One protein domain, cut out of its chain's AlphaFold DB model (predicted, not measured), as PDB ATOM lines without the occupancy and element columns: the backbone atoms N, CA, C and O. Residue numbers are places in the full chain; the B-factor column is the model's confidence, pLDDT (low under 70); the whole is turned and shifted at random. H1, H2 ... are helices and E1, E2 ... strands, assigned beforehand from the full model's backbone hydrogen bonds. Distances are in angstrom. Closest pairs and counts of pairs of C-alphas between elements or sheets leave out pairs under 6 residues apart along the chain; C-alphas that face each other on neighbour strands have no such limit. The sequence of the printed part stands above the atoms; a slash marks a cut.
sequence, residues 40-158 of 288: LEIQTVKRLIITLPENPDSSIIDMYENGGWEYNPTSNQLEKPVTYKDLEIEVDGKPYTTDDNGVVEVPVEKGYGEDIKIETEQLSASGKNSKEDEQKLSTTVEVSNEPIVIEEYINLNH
ATOM      1  N   LEU A  40      25.791  28.243 -34.498       89.94
ATOM      2  CA  LEU A  40      27.188  28.558 -34.337       89.94
ATOM      3  C   LEU A  40      27.680  27.906 -33.052       89.94
ATOM      4  O   LEU A  40      27.065  28.090 -32.003       89.94
ATOM      5  N   GLU A  41      28.769  27.159 -33.138       93.88
ATOM      6  CA  GLU A  41      29.428  26.593 -31.968       93.88
ATOM      7  C   GLU A  41      30.514  27.563 -31.503       93.88
ATOM      8  O   GLU A  41      31.409  27.914 -32.275       93.88
ATOM      9  N   ILE A  42      30.413  28.035 -30.261       94.31
ATOM     10  CA  ILE A  42      31.429  28.895 -29.648       94.31
ATOM     11  C   ILE A  42      31.983  28.165 -28.430       94.31
ATOM     12  O   ILE A  42      31.234  27.787 -27.531       94.31
ATOM     13  N   GLN A  43      33.300  27.991 -28.395       94.94
ATOM     14  CA  GLN A  43      34.024  27.421 -27.271       94.94
ATOM     15  C   GLN A  43      34.819  28.515 -26.563       94.94
ATOM     16  O   GLN A  43      35.615  29.222 -27.179       94.94
ATOM     17  N   THR A  44      34.640  28.638 -25.252       93.50
ATOM     18  CA  THR A  44      35.451  29.536 -24.423       93.50
ATOM     19  C   THR A  44      36.545  28.744 -23.719       93.50
ATOM     20  O   THR A  44      36.243  27.848 -22.929       93.50
ATOM     21  N   VAL A  45      37.803  29.101 -23.960       93.69
ATOM     22  CA  VAL A  45      38.971  28.486 -23.320       93.69
ATOM     23  C   VAL A  45      39.678  29.537 -22.476       93.69
ATOM     24  O   VAL A  45      40.034  30.611 -22.954       93.69
ATOM     25  N   LYS A  46      39.899  29.235 -21.198       92.00
ATOM     26  CA  LYS A  46      40.707  30.061 -20.303       92.00
ATOM     27  C   LYS A  46      42.084  29.407 -20.173       92.00
ATOM     28  O   LYS A  46      42.182  28.250 -19.784       92.00
ATOM     29  N   ARG A  47      43.152  30.126 -20.497       93.25
ATOM     30  CA  ARG A  47      44.540  29.686 -20.322       93.25
ATOM     31  C   ARG A  47      45.060  30.222 -18.999       93.25
ATOM     32  O   ARG A  47      45.290  31.420 -18.859       93.25
ATOM     33  N   LEU A  48      45.209  29.346 -18.010       93.62
ATOM     34  CA  LEU A  48      45.798  29.699 -16.719       93.62
ATOM     35  C   LEU A  48      47.318  29.753 -16.852       93.62
ATOM     36  O   LEU A  48      47.909  28.788 -17.319       93.62
ATOM     37  N   ILE A  49      47.953  30.844 -16.432       92.31
ATOM     38  CA  ILE A  49      49.367  31.106 -16.731       92.31
ATOM     39  C   ILE A  49      50.176  31.237 -15.456       92.31
ATOM     40  O   ILE A  49      49.821  32.015 -14.569       92.31
ATOM     41  N   ILE A  50      51.311  30.549 -15.420       90.56
ATOM     42  CA  ILE A  50      52.352  30.714 -14.410       90.56
ATOM     43  C   ILE A  50      53.631  31.143 -15.121       90.56
ATOM     44  O   ILE A  50      54.134  30.422 -15.978       90.56
ATOM     45  N   THR A  51      54.178  32.301 -14.766       89.06
ATOM     46  CA  THR A  51      55.522  32.693 -15.209       89.06
ATOM     47  C   THR A  51      56.545  31.968 -14.359       89.06
ATOM     48  O   THR A  51      56.530  32.076 -13.132       89.06
ATOM     49  N   LEU A  52      57.436  31.234 -15.016       86.94
ATOM     50  CA  LEU A  52      58.472  30.491 -14.332       86.94
ATOM     51  C   LEU A  52      59.636  31.399 -13.909       86.94
ATOM     52  O   LEU A  52      59.886  32.436 -14.536       86.94
ATOM     53  N   PRO A  53      60.383  30.999 -12.869       83.38
ATOM     54  CA  PRO A  53      61.628  31.657 -12.494       83.38
ATOM     55  C   PRO A  53      62.663  31.546 -13.626       83.38
ATOM     56  O   PRO A  53      62.539  30.712 -14.529       83.38
ATOM     57  N   GLU A  54      63.708  32.374 -13.583       80.12
ATOM     58  CA  GLU A  54      64.832  32.236 -14.514       80.12
ATOM     59  C   GLU A  54      65.505  30.859 -14.374       80.12
ATOM     60  O   GLU A  54      65.518  30.261 -13.297       80.12
ATOM     61  N   ASN A  55      66.136  30.396 -15.458       80.56
ATOM     62  CA  ASN A  55      66.784  29.082 -15.559       80.56
ATOM     63  C   ASN A  55      65.787  27.924 -15.359       80.56
ATOM     64  O   ASN A  55      65.807  27.282 -14.306       80.56
ATOM     65  N   PRO A  56      64.915  27.659 -16.354       75.12
ATOM     66  CA  PRO A  56      63.874  26.643 -16.264       75.12
ATOM     67  C   PRO A  56      64.404  25.274 -15.820       75.12
ATOM     68  O   PRO A  56      65.266  24.688 -16.477       75.12
ATOM     69  N   ASP A  57      63.869  24.751 -14.713       83.62
ATOM     70  CA  ASP A  57      64.116  23.380 -14.262       83.62
ATOM     71  C   ASP A  57      63.268  22.419 -15.106       83.62
ATOM     72  O   ASP A  57      62.045  22.346 -14.947       83.62
ATOM     73  N   SER A  58      63.916  21.661 -15.998       88.00
ATOM     74  CA  SER A  58      63.230  20.718 -16.887       88.00
ATOM     75  C   SER A  58      62.419  19.675 -16.119       88.00
ATOM     76  O   SER A  58      61.368  19.268 -16.588       88.00
ATOM     77  N   SER A  59      62.835  19.294 -14.905       89.75
ATOM     78  CA  SER A  59      62.077  18.335 -14.094       89.75
ATOM     79  C   SER A  59      60.731  18.889 -13.625       89.75
ATOM     80  O   SER A  59      59.780  18.129 -13.449       89.75
ATOM     81  N   ILE A  60      60.639  20.207 -13.421       89.38
ATOM     82  CA  ILE A  60      59.392  20.888 -13.064       89.38
ATOM     83  C   ILE A  60      58.535  21.082 -14.313       89.38
ATOM     84  O   ILE A  60      57.331  20.869 -14.243       89.38
ATOM     85  N   ILE A  61      59.136  21.413 -15.455       93.00
ATOM     86  CA  ILE A  61      58.405  21.494 -16.725       93.00
ATOM     87  C   ILE A  61      57.771  20.142 -17.068       93.00
ATOM     88  O   ILE A  61      56.550  20.069 -17.184       93.00
ATOM     89  N   ASP A  62      58.563  19.065 -17.098       94.56
ATOM     90  CA  ASP A  62      58.083  17.708 -17.388       94.56
ATOM     91  C   ASP A  62      56.956  17.299 -16.427       94.56
ATOM     92  O   ASP A  62      55.980  16.648 -16.800       94.56
ATOM     93  N   MET A  63      57.084  17.673 -15.151       93.00
ATOM     94  CA  MET A  63      56.067  17.422 -14.137       93.00
ATOM     95  C   MET A  63      54.733  18.085 -14.501       93.00
ATOM     96  O   MET A  63      53.696  17.423 -14.474       93.00
ATOM     97  N   TYR A  64      54.769  19.366 -14.862       95.19
ATOM     98  CA  TYR A  64      53.586  20.127 -15.246       95.19
ATOM     99  C   TYR A  64      52.970  19.628 -16.557       95.19
ATOM    100  O   TYR A  64      51.751  19.449 -16.617       95.19
ATOM    101  N   GLU A  65      53.789  19.322 -17.564       95.94
ATOM    102  CA  GLU A  65      53.326  18.780 -18.846       95.94
ATOM    103  C   GLU A  65      52.605  17.438 -18.680       95.94
ATOM    104  O   GLU A  65      51.510  17.237 -19.208       95.94
ATOM    105  N   ASN A  66      53.130  16.551 -17.827       92.38
ATOM    106  CA  ASN A  66      52.444  15.306 -17.469       92.38
ATOM    107  C   ASN A  66      51.093  15.539 -16.764       92.38
ATOM    108  O   ASN A  66      50.235  14.656 -16.759       92.38
ATOM    109  N   GLY A  67      50.900  16.706 -16.146       90.44
ATOM    110  CA  GLY A  67      49.654  17.125 -15.504       90.44
ATOM    111  C   GLY A  67      48.701  17.914 -16.403       90.44
ATOM    112  O   GLY A  67      47.729  18.464 -15.882       90.44
ATOM    113  N   GLY A  68      48.958  17.981 -17.713       92.81
ATOM    114  CA  GLY A  68      48.098  18.666 -18.683       92.81
ATOM    115  C   GLY A  68      48.333  20.172 -18.795       92.81
ATOM    116  O   GLY A  68      47.443  20.890 -19.239       92.81
ATOM    117  N   TRP A  69      49.499  20.653 -18.363       96.19
ATOM    118  CA  TRP A  69      49.967  22.000 -18.681       96.19
ATOM    119  C   TRP A  69      50.828  21.983 -19.951       96.19
ATOM    120  O   TRP A  69      51.326  20.945 -20.368       96.19
ATOM    121  N   GLU A  70      51.030  23.145 -20.551       96.81
ATOM    122  CA  GLU A  70      51.839  23.361 -21.745       96.81
ATOM    123  C   GLU A  70      52.955  24.348 -21.396       96.81
ATOM    124  O   GLU A  70      52.692  25.388 -20.791       96.81
ATOM    125  N   TYR A  71      54.206  24.048 -21.749       95.75
ATOM    126  CA  TYR A  71      55.305  24.988 -21.548       95.75
ATOM    127  C   TYR A  71      55.553  25.842 -22.794       95.75
ATOM    128  O   TYR A  71      55.821  25.338 -23.884       95.75
ATOM    129  N   ASN A  72      55.524  27.161 -22.613       93.88
ATOM    130  CA  ASN A  72      55.878  28.146 -23.622       93.88
ATOM    131  C   ASN A  72      57.310  28.662 -23.382       93.88
ATOM    132  O   ASN A  72      57.525  29.535 -22.533       93.88
ATOM    133  N   PRO A  73      58.314  28.181 -24.144       90.75
ATOM    134  CA  PRO A  73      59.706  28.585 -23.959       90.75
ATOM    135  C   PRO A  73      59.981  30.033 -24.381       90.75
ATOM    136  O   PRO A  73      61.002  30.592 -23.988       90.75
ATOM    137  N   THR A  74      59.100  30.648 -25.178       91.62
ATOM    138  CA  THR A  74      59.281  32.033 -25.648       91.62
ATOM    139  C   THR A  74      58.986  33.029 -24.531       91.62
ATOM    140  O   THR A  74      59.706  34.013 -24.378       91.62
ATOM    141  N   SER A  75      57.938  32.772 -23.747       89.38
ATOM    142  CA  SER A  75      57.525  33.617 -22.623       89.38
ATOM    143  C   SER A  75      57.968  33.083 -21.254       89.38
ATOM    144  O   SER A  75      57.731  33.755 -20.250       89.38
ATOM    145  N   ASN A  76      58.623  31.915 -21.202       90.62
ATOM    146  CA  ASN A  76      58.977  31.192 -19.973       90.62
ATOM    147  C   ASN A  76      57.749  30.978 -19.067       90.62
ATOM    148  O   ASN A  76      57.751  31.338 -17.885       90.62
ATOM    149  N   GLN A  77      56.666  30.455 -19.644       92.88
ATOM    150  CA  GLN A  77      55.376  30.292 -18.972       92.88
ATOM    151  C   GLN A  77      54.864  28.858 -19.055       92.88
ATOM    152  O   GLN A  77      55.053  28.185 -20.061       92.88
ATOM    153  N   LEU A  78      54.186  28.414 -17.999       94.44
ATOM    154  CA  LEU A  78      53.320  27.241 -18.023       94.44
ATOM    155  C   LEU A  78      51.881  27.700 -18.238       94.44
ATOM    156  O   LEU A  78      51.421  28.616 -17.556       94.44
ATOM    157  N   GLU A  79      51.174  27.037 -19.142       95.44
ATOM    158  CA  GLU A  79      49.804  27.348 -19.531       95.44
ATOM    159  C   GLU A  79      48.900  26.130 -19.310       95.44
ATOM    160  O   GLU A  79      49.214  25.035 -19.759       95.44
ATOM    161  N   LYS A  80      47.765  26.291 -18.626       95.56
ATOM    162  CA  LYS A  80      46.743  25.242 -18.506       95.56
ATOM    163  C   LYS A  80      45.489  25.668 -19.256       95.56
ATOM    164  O   LYS A  80      44.824  26.598 -18.786       95.56
ATOM    165  N   PRO A  81      45.130  25.028 -20.377       94.81
ATOM    166  CA  PRO A  81      43.834  25.260 -20.990       94.81
ATOM    167  C   PRO A  81      42.743  24.655 -20.100       94.81
ATOM    168  O   PRO A  81      42.786  23.477 -19.746       94.81
ATOM    169  N   VAL A  82      41.763  25.468 -19.717       94.94
ATOM    170  CA  VAL A  82      40.598  25.037 -18.941       94.94
ATOM    171  C   VAL A  82      39.324  25.609 -19.544       94.94
ATOM    172  O   VAL A  82      39.313  26.692 -20.131       94.94
ATOM    173  N   THR A  83      38.235  24.877 -19.379       94.44
ATOM    174  CA  THR A  83      36.893  25.318 -19.739       94.44
ATOM    175  C   THR A  83      36.033  25.323 -18.484       94.44
ATOM    176  O   THR A  83      36.266  24.554 -17.549       94.44
ATOM    177  N   TYR A  84      35.064  26.231 -18.427       93.38
ATOM    178  CA  TYR A  84      34.155  26.320 -17.292       93.38
ATOM    179  C   TYR A  84      32.715  26.254 -17.771       93.38
ATOM    180  O   TYR A  84      32.355  26.831 -18.800       93.38
ATOM    181  N   LYS A  85      31.907  25.573 -16.968       93.12
ATOM    182  CA  LYS A  85      30.454  25.560 -17.054       93.12
ATOM    183  C   LYS A  85      29.874  26.887 -16.572       93.12
ATOM    184  O   LYS A  85      30.450  27.515 -15.682       93.12
ATOM    185  N   ASP A  86      28.710  27.243 -17.104       92.69
ATOM    186  CA  ASP A  86      27.889  28.367 -16.655       92.69
ATOM    187  C   ASP A  86      28.607  29.726 -16.780       92.69
ATOM    188  O   ASP A  86      28.294  30.662 -16.046       92.69
ATOM    189  N   LEU A  87      29.569  29.856 -17.706       91.25
ATOM    190  CA  LEU A  87      30.137  31.160 -18.048       91.25
ATOM    191  C   LEU A  87      29.139  31.940 -18.889       91.25
ATOM    192  O   LEU A  87      28.661  31.436 -19.908       91.25
ATOM    193  N   GLU A  88      28.873  33.177 -18.486       91.75
ATOM    194  CA  GLU A  88      28.046  34.089 -19.261       91.75
ATOM    195  C   GLU A  88      28.799  34.579 -20.498       91.75
ATOM    196  O   GLU A  88      29.939  35.057 -20.440       91.75
ATOM    197  N   ILE A  89      28.120  34.473 -21.631       92.56
ATOM    198  CA  ILE A  89      28.550  35.038 -22.901       92.56
ATOM    199  C   ILE A  89      27.377  35.799 -23.512       92.56
ATOM    200  O   ILE A  89      26.216  35.424 -23.339       92.56
ATOM    201  N   GLU A  90      27.662  36.828 -24.291       93.81
ATOM    202  CA  GLU A  90      26.655  37.526 -25.079       93.81
ATOM    203  C   GLU A  90      27.010  37.457 -26.555       93.81
ATOM    204  O   GLU A  90      28.115  37.813 -26.957       93.81
ATOM    205  N   VAL A  91      26.058  37.025 -27.378       93.00
ATOM    206  CA  VAL A  91      26.205  37.017 -28.836       93.00
ATOM    207  C   VAL A  91      25.177  37.961 -29.431       93.00
ATOM    208  O   VAL A  91      23.973  37.760 -29.266       93.00
ATOM    209  N   ASP A  92      25.660  39.028 -30.069       91.75
ATOM    210  CA  ASP A  92      24.851  40.161 -30.536       91.75
ATOM    211  C   ASP A  92      23.882  40.688 -29.448       91.75
ATOM    212  O   ASP A  92      22.718  41.001 -29.708       91.75
ATOM    213  N   GLY A  93      24.362  40.753 -28.200       90.38
ATOM    214  CA  GLY A  93      23.604  41.235 -27.039       90.38
ATOM    215  C   GLY A  93      22.560  40.257 -26.486       90.38
ATOM    216  O   GLY A  93      21.790  40.630 -25.601       90.38
ATOM    217  N   LYS A  94      22.497  39.017 -26.990       93.06
ATOM    218  CA  LYS A  94      21.675  37.946 -26.405       93.06
ATOM    219  C   LYS A  94      22.534  37.100 -25.458       93.06
ATOM    220  O   LYS A  94      23.574  36.619 -25.909       93.06
ATOM    221  N   PRO A  95      22.117  36.891 -24.197       94.69
ATOM    222  CA  PRO A  95      22.895  36.127 -23.231       94.69
ATOM    223  C   PRO A  95      22.761  34.619 -23.463       94.69
ATOM    224  O   PRO A  95      21.675  34.116 -23.762       94.69
ATOM    225  N   TYR A  96      23.863  33.908 -23.262       95.06
ATOM    226  CA  TYR A  96      23.944  32.455 -23.219       95.06
ATOM    227  C   TYR A  96      24.902  32.025 -22.104       95.06
ATOM    228  O   TYR A  96      25.667  32.833 -21.578       95.06
ATOM    229  N   THR A  97      24.867  30.741 -21.763       94.69
ATOM    230  CA  THR A  97      25.762  30.139 -20.774       94.69
ATOM    231  C   THR A  97      26.422  28.900 -21.347       94.69
ATOM    232  O   THR A  97      25.764  28.119 -22.040       94.69
ATOM    233  N   THR A  98      27.700  28.708 -21.046       95.06
ATOM    234  CA  THR A  98      28.448  27.532 -21.492       95.06
ATOM    235  C   THR A  98      28.000  26.243 -20.804       95.06
ATOM    236  O   THR A  98      27.577  26.239 -19.645       95.06
ATOM    237  N   ASP A  99      28.122  25.128 -21.521       94.94
ATOM    238  CA  ASP A  99      27.941  23.782 -20.987       94.94
ATOM    239  C   ASP A  99      29.165  23.296 -20.178       94.94
ATOM    240  O   ASP A  99      30.126  24.033 -19.953       94.94
ATOM    241  N   ASP A 100      29.149  22.027 -19.757       90.56
ATOM    242  CA  ASP A 100      30.239  21.412 -18.983       90.56
ATOM    243  C   ASP A 100      31.592  21.383 -19.725       90.56
ATOM    244  O   ASP A 100      32.628  21.188 -19.091       90.56
ATOM    245  N   ASN A 101      31.602  21.592 -21.046       93.00
ATOM    246  CA  ASN A 101      32.799  21.632 -21.882       93.00
ATOM    247  C   ASN A 101      33.226  23.064 -22.240       93.00
ATOM    248  O   ASN A 101      34.185  23.235 -22.994       93.00
ATOM    249  N   GLY A 102      32.549  24.094 -21.719       93.56
ATOM    250  CA  GLY A 102      32.795  25.485 -22.104       93.56
ATOM    251  C   GLY A 102      32.246  25.841 -23.485       93.56
ATOM    252  O   GLY A 102      32.728  26.799 -24.088       93.56
ATOM    253  N   VAL A 103      31.298  25.059 -24.007       95.75
ATOM    254  CA  VAL A 103      30.732  25.209 -25.350       95.75
ATOM    255  C   VAL A 103      29.311  25.752 -25.266       95.75
ATOM    256  O   VAL A 103      28.561  25.480 -24.329       95.75
ATOM    257  N   VAL A 104      28.927  26.527 -26.272       94.81
ATOM    258  CA  VAL A 104      27.558  26.986 -26.487       94.81
ATOM    259  C   VAL A 104      27.162  26.808 -27.955       94.81
ATOM    260  O   VAL A 104      27.942  27.068 -28.873       94.81
ATOM    261  N   GLU A 105      25.918  26.403 -28.189       93.31
ATOM    262  CA  GLU A 105      25.316  26.442 -29.519       93.31
ATOM    263  C   GLU A 105      24.392  27.655 -29.633       93.31
ATOM    264  O   GLU A 105      23.365  27.742 -28.955       93.31
ATOM    265  N   VAL A 106      24.729  28.583 -30.524       91.06
ATOM    266  CA  VAL A 106      23.994  29.836 -30.699       91.06
ATOM    267  C   VAL A 106      23.229  29.823 -32.018       91.06
ATOM    268  O   VAL A 106      23.846  29.731 -33.082       91.06
ATOM    269  N   PRO A 107      21.888  29.941 -32.007       89.12
ATOM    270  CA  PRO A 107      21.137  30.144 -33.233       89.12
ATOM    271  C   PRO A 107      21.403  31.557 -33.769       89.12
ATOM    272  O   PRO A 107      21.078  32.547 -33.112       89.12
ATOM    273  N   VAL A 108      21.956  31.653 -34.977       84.31
ATOM    274  CA  VAL A 108      22.245  32.928 -35.647       84.31
ATOM    275  C   VAL A 108      21.313  33.143 -36.838       84.31
ATOM    276  O   VAL A 108      21.042  32.236 -37.624       84.31
ATOM    277  N   GLU A 109      20.803  34.369 -36.961       82.94
ATOM    278  CA  GLU A 109      19.967  34.802 -38.095       82.94
ATOM    279  C   GLU A 109      20.817  35.298 -39.278       82.94
ATOM    280  O   GLU A 109      20.324  35.390 -40.401       82.94
ATOM    281  N   LYS A 110      22.097  35.589 -39.021       83.25
ATOM    282  CA  LYS A 110      23.066  36.137 -39.974       83.25
ATOM    283  C   LYS A 110      23.569  35.107 -40.995       83.25
ATOM    284  O   LYS A 110      23.629  33.899 -40.739       83.25
ATOM    285  N   GLY A 111      23.909  35.600 -42.185       79.56
ATOM    286  CA  GLY A 111      24.489  34.839 -43.296       79.56
ATOM    287  C   GLY A 111      25.949  34.426 -43.060       79.56
ATOM    288  O   GLY A 111      26.596  34.911 -42.144       79.56
ATOM    289  N   TYR A 112      26.487  33.522 -43.892       81.62
ATOM    290  CA  TYR A 112      27.932  33.235 -43.854       81.62
ATOM    291  C   TYR A 112      28.726  34.460 -44.312       81.62
ATOM    292  O   TYR A 112      28.315  35.113 -45.271       81.62
ATOM    293  N   GLY A 113      29.862  34.723 -43.663       82.19
ATOM    294  CA  GLY A 113      30.691  35.903 -43.929       82.19
ATOM    295  C   GLY A 113      30.116  37.209 -43.372       82.19
ATOM    296  O   GLY A 113      30.654  38.274 -43.650       82.19
ATOM    297  N   GLU A 114      29.019  37.147 -42.612       88.12
ATOM    298  CA  GLU A 114      28.554  38.283 -41.817       88.12
ATOM    299  C   GLU A 114      29.201  38.254 -40.431       88.12
ATOM    300  O   GLU A 114      29.387  37.189 -39.842       88.12
ATOM    301  N   ASP A 115      29.496  39.434 -39.896       91.31
ATOM    302  CA  ASP A 115      30.124  39.587 -38.588       91.31
ATOM    303  C   ASP A 115      29.118  39.421 -37.451       91.31
ATOM    304  O   ASP A 115      28.028  40.004 -37.469       91.31
ATOM    305  N   ILE A 116      29.517  38.715 -36.399       91.44
ATOM    306  CA  ILE A 116      28.834  38.690 -35.104       91.44
ATOM    307  C   ILE A 116      29.743  39.241 -34.013       91.44
ATOM    308  O   ILE A 116      30.963  39.061 -34.039       91.44
ATOM    309  N   LYS A 117      29.136  39.904 -33.029       93.56
ATOM    310  CA  LYS A 117      29.838  40.346 -31.826       93.56
ATOM    311  C   LYS A 117      29.652  39.308 -30.727       93.56
ATOM    312  O   LYS A 117      28.518  38.957 -30.408       93.56
ATOM    313  N   ILE A 118      30.753  38.866 -30.137       92.31
ATOM    314  CA  ILE A 118      30.785  37.985 -28.973       92.31
ATOM    315  C   ILE A 118      31.401  38.769 -27.820       92.31
ATOM    316  O   ILE A 118      32.484  39.335 -27.960       92.31
ATOM    317  N   GLU A 119      30.722  38.801 -26.684       91.75
ATOM    318  CA  GLU A 119      31.248  39.340 -25.438       91.75
ATOM    319  C   GLU A 119      31.328  38.231 -24.391       91.75
ATOM    320  O   GLU A 119      30.406  37.430 -24.260       91.75
ATOM    321  N   THR A 120      32.427  38.169 -23.645       87.06
ATOM    322  CA  THR A 120      32.612  37.193 -22.559       87.06
ATOM    323  C   THR A 120      33.095  37.897 -21.301       87.06
ATOM    324  O   THR A 120      33.804  38.899 -21.399       87.06
ATOM    325  N   GLU A 121      32.720  37.393 -20.125       80.81
ATOM    326  CA  GLU A 121      33.276  37.882 -18.859       80.81
ATOM    327  C   GLU A 121      34.804  37.716 -18.853       80.81
ATOM    328  O   GLU A 121      35.318  36.623 -19.130       80.81
ATOM    329  N   GLN A 122      35.517  38.800 -18.525       76.62
ATOM    330  CA  GLN A 122      36.958  38.774 -18.317       76.62
ATOM    331  C   GLN A 122      37.264  38.336 -16.880       76.62
ATOM    332  O   GLN A 122      36.936  39.023 -15.909       76.62
ATOM    333  N   LEU A 123      37.918  37.188 -16.739       78.56
ATOM    334  CA  LEU A 123      38.270  36.612 -15.449       78.56
ATOM    335  C   LEU A 123      39.677  37.047 -15.030       78.56
ATOM    336  O   LEU A 123      40.620  37.095 -15.817       78.56
ATOM    337  N   SER A 124      39.858  37.318 -13.739       74.75
ATOM    338  CA  SER A 124      41.161  37.694 -13.193       74.75
ATOM    339  C   SER A 124      41.438  36.997 -11.873       74.75
ATOM    340  O   SER A 124      40.568  36.902 -11.015       74.75
ATOM    341  N   ALA A 125      42.688  36.573 -11.694       69.94
ATOM    342  CA  ALA A 125      43.224  36.131 -10.410       69.94
ATOM    343  C   ALA A 125      43.848  37.284  -9.589       69.94
ATOM    344  O   ALA A 125      44.441  37.058  -8.529       69.94
ATOM    345  N   SER A 126      43.785  38.527 -10.090       62.62
ATOM    346  CA  SER A 126      44.412  39.684  -9.445       62.62
ATOM    347  C   SER A 126      43.524  40.287  -8.354       62.62
ATOM    348  O   SER A 126      42.311  40.394  -8.501       62.62
ATOM    349  N   GLY A 127      44.136  40.733  -7.253       50.28
ATOM    350  CA  GLY A 127      43.427  41.279  -6.091       50.28
ATOM    351  C   GLY A 127      42.808  42.665  -6.269       50.28
ATOM    352  O   GLY A 127      42.454  43.317  -5.285       50.28
ATOM    353  N   LYS A 128      42.697  43.164  -7.504       43.34
ATOM    354  CA  LYS A 128      41.998  44.423  -7.753       43.34
ATOM    355  C   LYS A 128      40.498  44.187  -7.681       43.34
ATOM    356  O   LYS A 128      39.984  43.193  -8.176       43.34
ATOM    357  N   ASN A 129      39.806  45.126  -7.041       42.81
ATOM    358  CA  ASN A 129      38.354  45.190  -7.034       42.81
ATOM    359  C   ASN A 129      37.832  45.054  -8.469       42.81
ATOM    360  O   ASN A 129      37.897  46.012  -9.231       42.81
ATOM    361  N   SER A 130      37.201  43.927  -8.782       43.38
ATOM    362  CA  SER A 130      36.324  43.712  -9.942       43.38
ATOM    363  C   SER A 130      35.078  44.622  -9.943       43.38
ATOM    364  O   SER A 130      34.078  44.330 -10.582       43.38
ATOM    365  N   LYS A 131      35.112  45.731  -9.186       39.28
ATOM    366  CA  LYS A 131      34.110  46.800  -9.196       39.28
ATOM    367  C   LYS A 131      34.503  47.975 -10.093       39.28
ATOM    368  O   LYS A 131      33.689  48.877 -10.251       39.28
ATOM    369  N   GLU A 132      35.715  47.994 -10.646       41.62
ATOM    370  CA  GLU A 132      36.047  48.884 -11.765       41.62
ATOM    371  C   GLU A 132      35.728  48.146 -13.069       41.62
ATOM    372  O   GLU A 132      36.601  47.592 -13.730       41.62
ATOM    373  N   ASP A 133      34.423  48.144 -13.345       38.69
ATOM    374  CA  ASP A 133      33.719  47.660 -14.528       38.69
ATOM    375  C   ASP A 133      33.737  46.140 -14.744       38.69
ATOM    376  O   ASP A 133      34.766  45.475 -14.687       38.69
ATOM    377  N   GLU A 134      32.553  45.586 -15.004       52.44
ATOM    378  CA  GLU A 134      32.338  44.270 -15.609       52.44
ATOM    379  C   GLU A 134      33.045  44.260 -16.974       52.44
ATOM    380  O   GLU A 134      32.439  44.517 -18.016       52.44
ATOM    381  N   GLN A 135      34.369  44.088 -16.971       64.94
ATOM    382  CA  GLN A 135      35.155  44.111 -18.193       64.94
ATOM    383  C   GLN A 135      34.761  42.884 -19.001       64.94
ATOM    384  O   GLN A 135      34.990  41.741 -18.608       64.94
ATOM    385  N   LYS A 136      34.102  43.142 -20.125       76.19
ATOM    386  CA  LYS A 136      33.783  42.131 -21.116       76.19
ATOM    387  C   LYS A 136      34.860  42.145 -22.187       76.19
ATOM    388  O   LYS A 136      35.161  43.193 -22.764       76.19
ATOM    389  N   LEU A 137      35.407  40.976 -22.497       80.50
ATOM    390  CA  LEU A 137      36.205  40.797 -23.700       80.50
ATOM    391  C   LEU A 137      35.250  40.774 -24.893       80.50
ATOM    392  O   LEU A 137      34.439  39.860 -25.005       80.50
ATOM    393  N   SER A 138      35.349  41.777 -25.765       86.94
ATOM    394  CA  SER A 138      34.565  41.868 -26.997       86.94
ATOM    395  C   SER A 138      35.396  41.404 -28.189       86.94
ATOM    396  O   SER A 138      36.430  41.996 -28.498       86.94
ATOM    397  N   THR A 139      34.894  40.416 -28.920       87.00
ATOM    398  CA  THR A 139      35.494  39.886 -30.147       87.00
ATOM    399  C   THR A 139      34.466  39.928 -31.272       87.00
ATOM    400  O   THR A 139      33.303  39.586 -31.074       87.00
ATOM    401  N   THR A 140      34.890  40.349 -32.462       91.00
ATOM    402  CA  THR A 140      34.076  40.252 -33.678       91.00
ATOM    403  C   THR A 140      34.611  39.111 -34.523       91.00
ATOM    404  O   THR A 140      35.815  39.055 -34.771       91.00
ATOM    405  N   VAL A 141      33.730  38.211 -34.948       88.38
ATOM    406  CA  VAL A 141      34.085  37.050 -35.771       88.38
ATOM    407  C   VAL A 141      33.088  36.876 -36.907       88.38
ATOM    408  O   VAL A 141      31.905  37.187 -36.759       88.38
ATOM    409  N   GLU A 142      33.565  36.359 -38.033       87.81
ATOM    410  CA  GLU A 142      32.715  36.029 -39.173       87.81
ATOM    411  C   GLU A 142      31.945  34.729 -38.910       87.81
ATOM    412  O   GLU A 142      32.499  33.730 -38.441       87.81
ATOM    413  N   VAL A 143      30.660  34.711 -39.258       86.31
ATOM    414  CA  VAL A 143      29.844  33.495 -39.217       86.31
ATOM    415  C   VAL A 143      30.367  32.506 -40.257       86.31
ATOM    416  O   VAL A 143      30.325  32.757 -41.466       86.31
ATOM    417  N   SER A 144      30.797  31.341 -39.780       85.44
ATOM    418  CA  SER A 144      31.297  30.237 -40.596       85.44
ATOM    419  C   SER A 144      30.688  28.900 -40.144       85.44
ATOM    420  O   SER A 144      29.799  28.868 -39.295       85.44
ATOM    421  N   ASN A 145      31.115  27.795 -40.761       84.19
ATOM    422  CA  ASN A 145      30.785  26.440 -40.301       84.19
ATOM    423  C   ASN A 145      31.800  25.887 -39.298       84.19
ATOM    424  O   ASN A 145      31.646  24.756 -38.842       84.19
ATOM    425  N   GLU A 146      32.859  26.638 -39.017       88.62
ATOM    426  CA  GLU A 146      33.906  26.221 -38.099       88.62
ATOM    427  C   GLU A 146      33.568  26.697 -36.680       88.62
ATOM    428  O   GLU A 146      33.033  27.801 -36.519       88.62
ATOM    429  N   PRO A 147      33.868  25.886 -35.650       90.31
ATOM    430  CA  PRO A 147      33.754  26.326 -34.269       90.31
ATOM    431  C   PRO A 147      34.623  27.556 -34.020       90.31
ATOM    432  O   PRO A 147      35.787  27.610 -34.425       90.31
ATOM    433  N   ILE A 148      34.070  28.540 -33.321       92.38
ATOM    434  CA  ILE A 148      34.825  29.712 -32.884       92.38
ATOM    435  C   ILE A 148      35.401  29.425 -31.510       92.38
ATOM    436  O   ILE A 148      34.661  29.134 -30.573       92.38
ATOM    437  N   VAL A 149      36.714  29.572 -31.371       92.94
ATOM    438  CA  VAL A 149      37.397  29.453 -30.083       92.94
ATOM    439  C   VAL A 149      37.764  30.844 -29.584       92.94
ATOM    440  O   VAL A 149      38.509  31.573 -30.237       92.94
ATOM    441  N   ILE A 150      37.236  31.213 -28.419       91.06
ATOM    442  CA  ILE A 150      37.599  32.437 -27.705       91.06
ATOM    443  C   ILE A 150      38.570  32.060 -26.591       91.06
ATOM    444  O   ILE A 150      38.182  31.403 -25.623       91.06
ATOM    445  N   GLU A 151      39.826  32.480 -26.729       90.56
ATOM    446  CA  GLU A 151      40.860  32.262 -25.719       90.56
ATOM    447  C   GLU A 151      41.049  33.495 -24.828       90.56
ATOM    448  O   GLU A 151      41.224  34.613 -25.315       90.56
ATOM    449  N   GLU A 152      41.083  33.285 -23.513       88.62
ATOM    450  CA  GLU A 152      41.438  34.312 -22.533       88.62
ATOM    451  C   GLU A 152      42.592  33.846 -21.645       88.62
ATOM    452  O   GLU A 152      42.600  32.725 -21.147       88.62
ATOM    453  N   TYR A 153      43.547  34.736 -21.398       87.25
ATOM    454  CA  TYR A 153      44.773  34.471 -20.653       87.25
ATOM    455  C   TYR A 153      44.639  34.982 -19.209       87.25
ATOM    456  O   TYR A 153      44.552  36.189 -18.974       87.25
ATOM    457  N   ILE A 154      44.654  34.074 -18.229       87.75
ATOM    458  CA  ILE A 154      44.498  34.379 -16.799       87.75
ATOM    459  C   ILE A 154      45.831  34.170 -16.084       87.75
ATOM    460  O   ILE A 154      46.299  33.050 -15.905       87.75
ATOM    461  N   ASN A 155      46.432  35.257 -15.610       86.88
ATOM    462  CA  ASN A 155      47.703  35.202 -14.896       86.88
ATOM    463  C   ASN A 155      47.516  34.737 -13.438       86.88
ATOM    464  O   ASN A 155      47.019  35.496 -12.607       86.88
ATOM    465  N   LEU A 156      47.961  33.519 -13.119       86.50
ATOM    466  CA  LEU A 156      47.910  32.941 -11.774       86.50
ATOM    467  C   LEU A 156      49.061  33.370 -10.870       86.50
ATOM    468  O   LEU A 156      49.023  33.040  -9.682       86.50
ATOM    469  N   ASN A 157      50.052  34.111 -11.376       79.44
ATOM    470  CA  ASN A 157      51.160  34.571 -10.549       79.44
ATOM    471  C   ASN A 157      50.598  35.269  -9.322       79.44
ATOM    472  O   ASN A 157      51.002  34.926  -8.243       79.44
ATOM    473  N   HIS A 158      49.548  36.094  -9.393       72.81
ATOM    474  CA  HIS A 158      48.986  36.703  -8.177       72.81
ATOM    475  C   HIS A 158      48.530  35.701  -7.088       72.81
ATOM    476  O   HIS A 158      48.677  35.996  -5.905       72.81
TER     477      HIS A 158
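AT A GLANCE: This is residues 40 to 158 of the 288 residues of an uncharacterized protein of Peribacillus simplex (UniProt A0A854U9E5). Two twisted sheets form a loose sandwich, only partly face to face with their strands crossed, and the long strand E1 runs through the larger sheet from the sandwich toward a small far end made of E2, E3 and H1. E6 and E3 lie beside opposite ends of E1 on one side and E9 runs along its other side, while the smaller sheet covers the end of the larger one where E1 begins. The printed part has 119 residues, with nine named strands and one named helix in the order E1, H1, E2, E3, E4, E5, E6, E7, E8, E9. The class is mostly strand; the five-stranded sheet is branched and mixed, the other is antiparallel in the order E5, E4, E7, E8. The whole is loose, with a radius of gyration of the C-alphas of 16.7 A and spans of 52 by 35 by 25 A.

IN THESE COORDINATES: E1, residues 40 to 51, begins at C-alpha 40 (27.188, 28.558, -34.337) and is 34.4 A long. H1 is residues 58 to 66, 12.1 A, with C-alpha 58 at (63.230, 20.718, -16.887). E2 is residues 70 to 72, E3 77 to 82, 15.7 A, E4 88 to 91, E5 94 to 97 and E6 103 to 108, 15.4 A. E7, residues 115 to 121, spans 20.1 A and E8, residues 136 to 142, 19.1 A. E9, residues 148 to 155, spans 22.8 A and ends at C-alpha 155 (47.703, 35.202, -14.896).

HOW THE PARTS SIT: E1 has staggered pairing. E6 is antiparallel to it, with N 42 and O 104 at 3.0 A, and so is E3, with N 48 and O 80 at 2.9 A. E9, on the other side of E1, is parallel to it, with N 47 and O 152 at 2.7 A. E2 and E3 form a hairpin, with N 70 and O 79 at 2.7 A. H1 is on this sheet, over E2, at a height over the sheet of 9.3 A; the C-alphas of Ile 61 and Tyr 71, the closest, are 6.7 A apart. Every O i to N i+4 pair in H1 is within hydrogen-bond range. In the other sheet, N 96 and O 89 of the hairpin E4 and E5 are 2.8 A apart, N 90 of E4 and O 119 of E7 2.8 A, and N 118 and O 139 of the hairpin E7 and E8 2.8 A. In the sandwich, two sheets face to face, the parts that face each other are 8.5 A centre to centre, with strands at 44 degrees. H1 is not on the smaller sheet.

THE WHOLE: The C-alphas of Asn 55 and Glu 109, the two farthest apart, are 52.3 A apart. The printed part has no cut. The link E7 to E8, residues 122 to 135, is long. Mean pLDDT of the printed part is 86.0, and residues 125 to 135 are under 70.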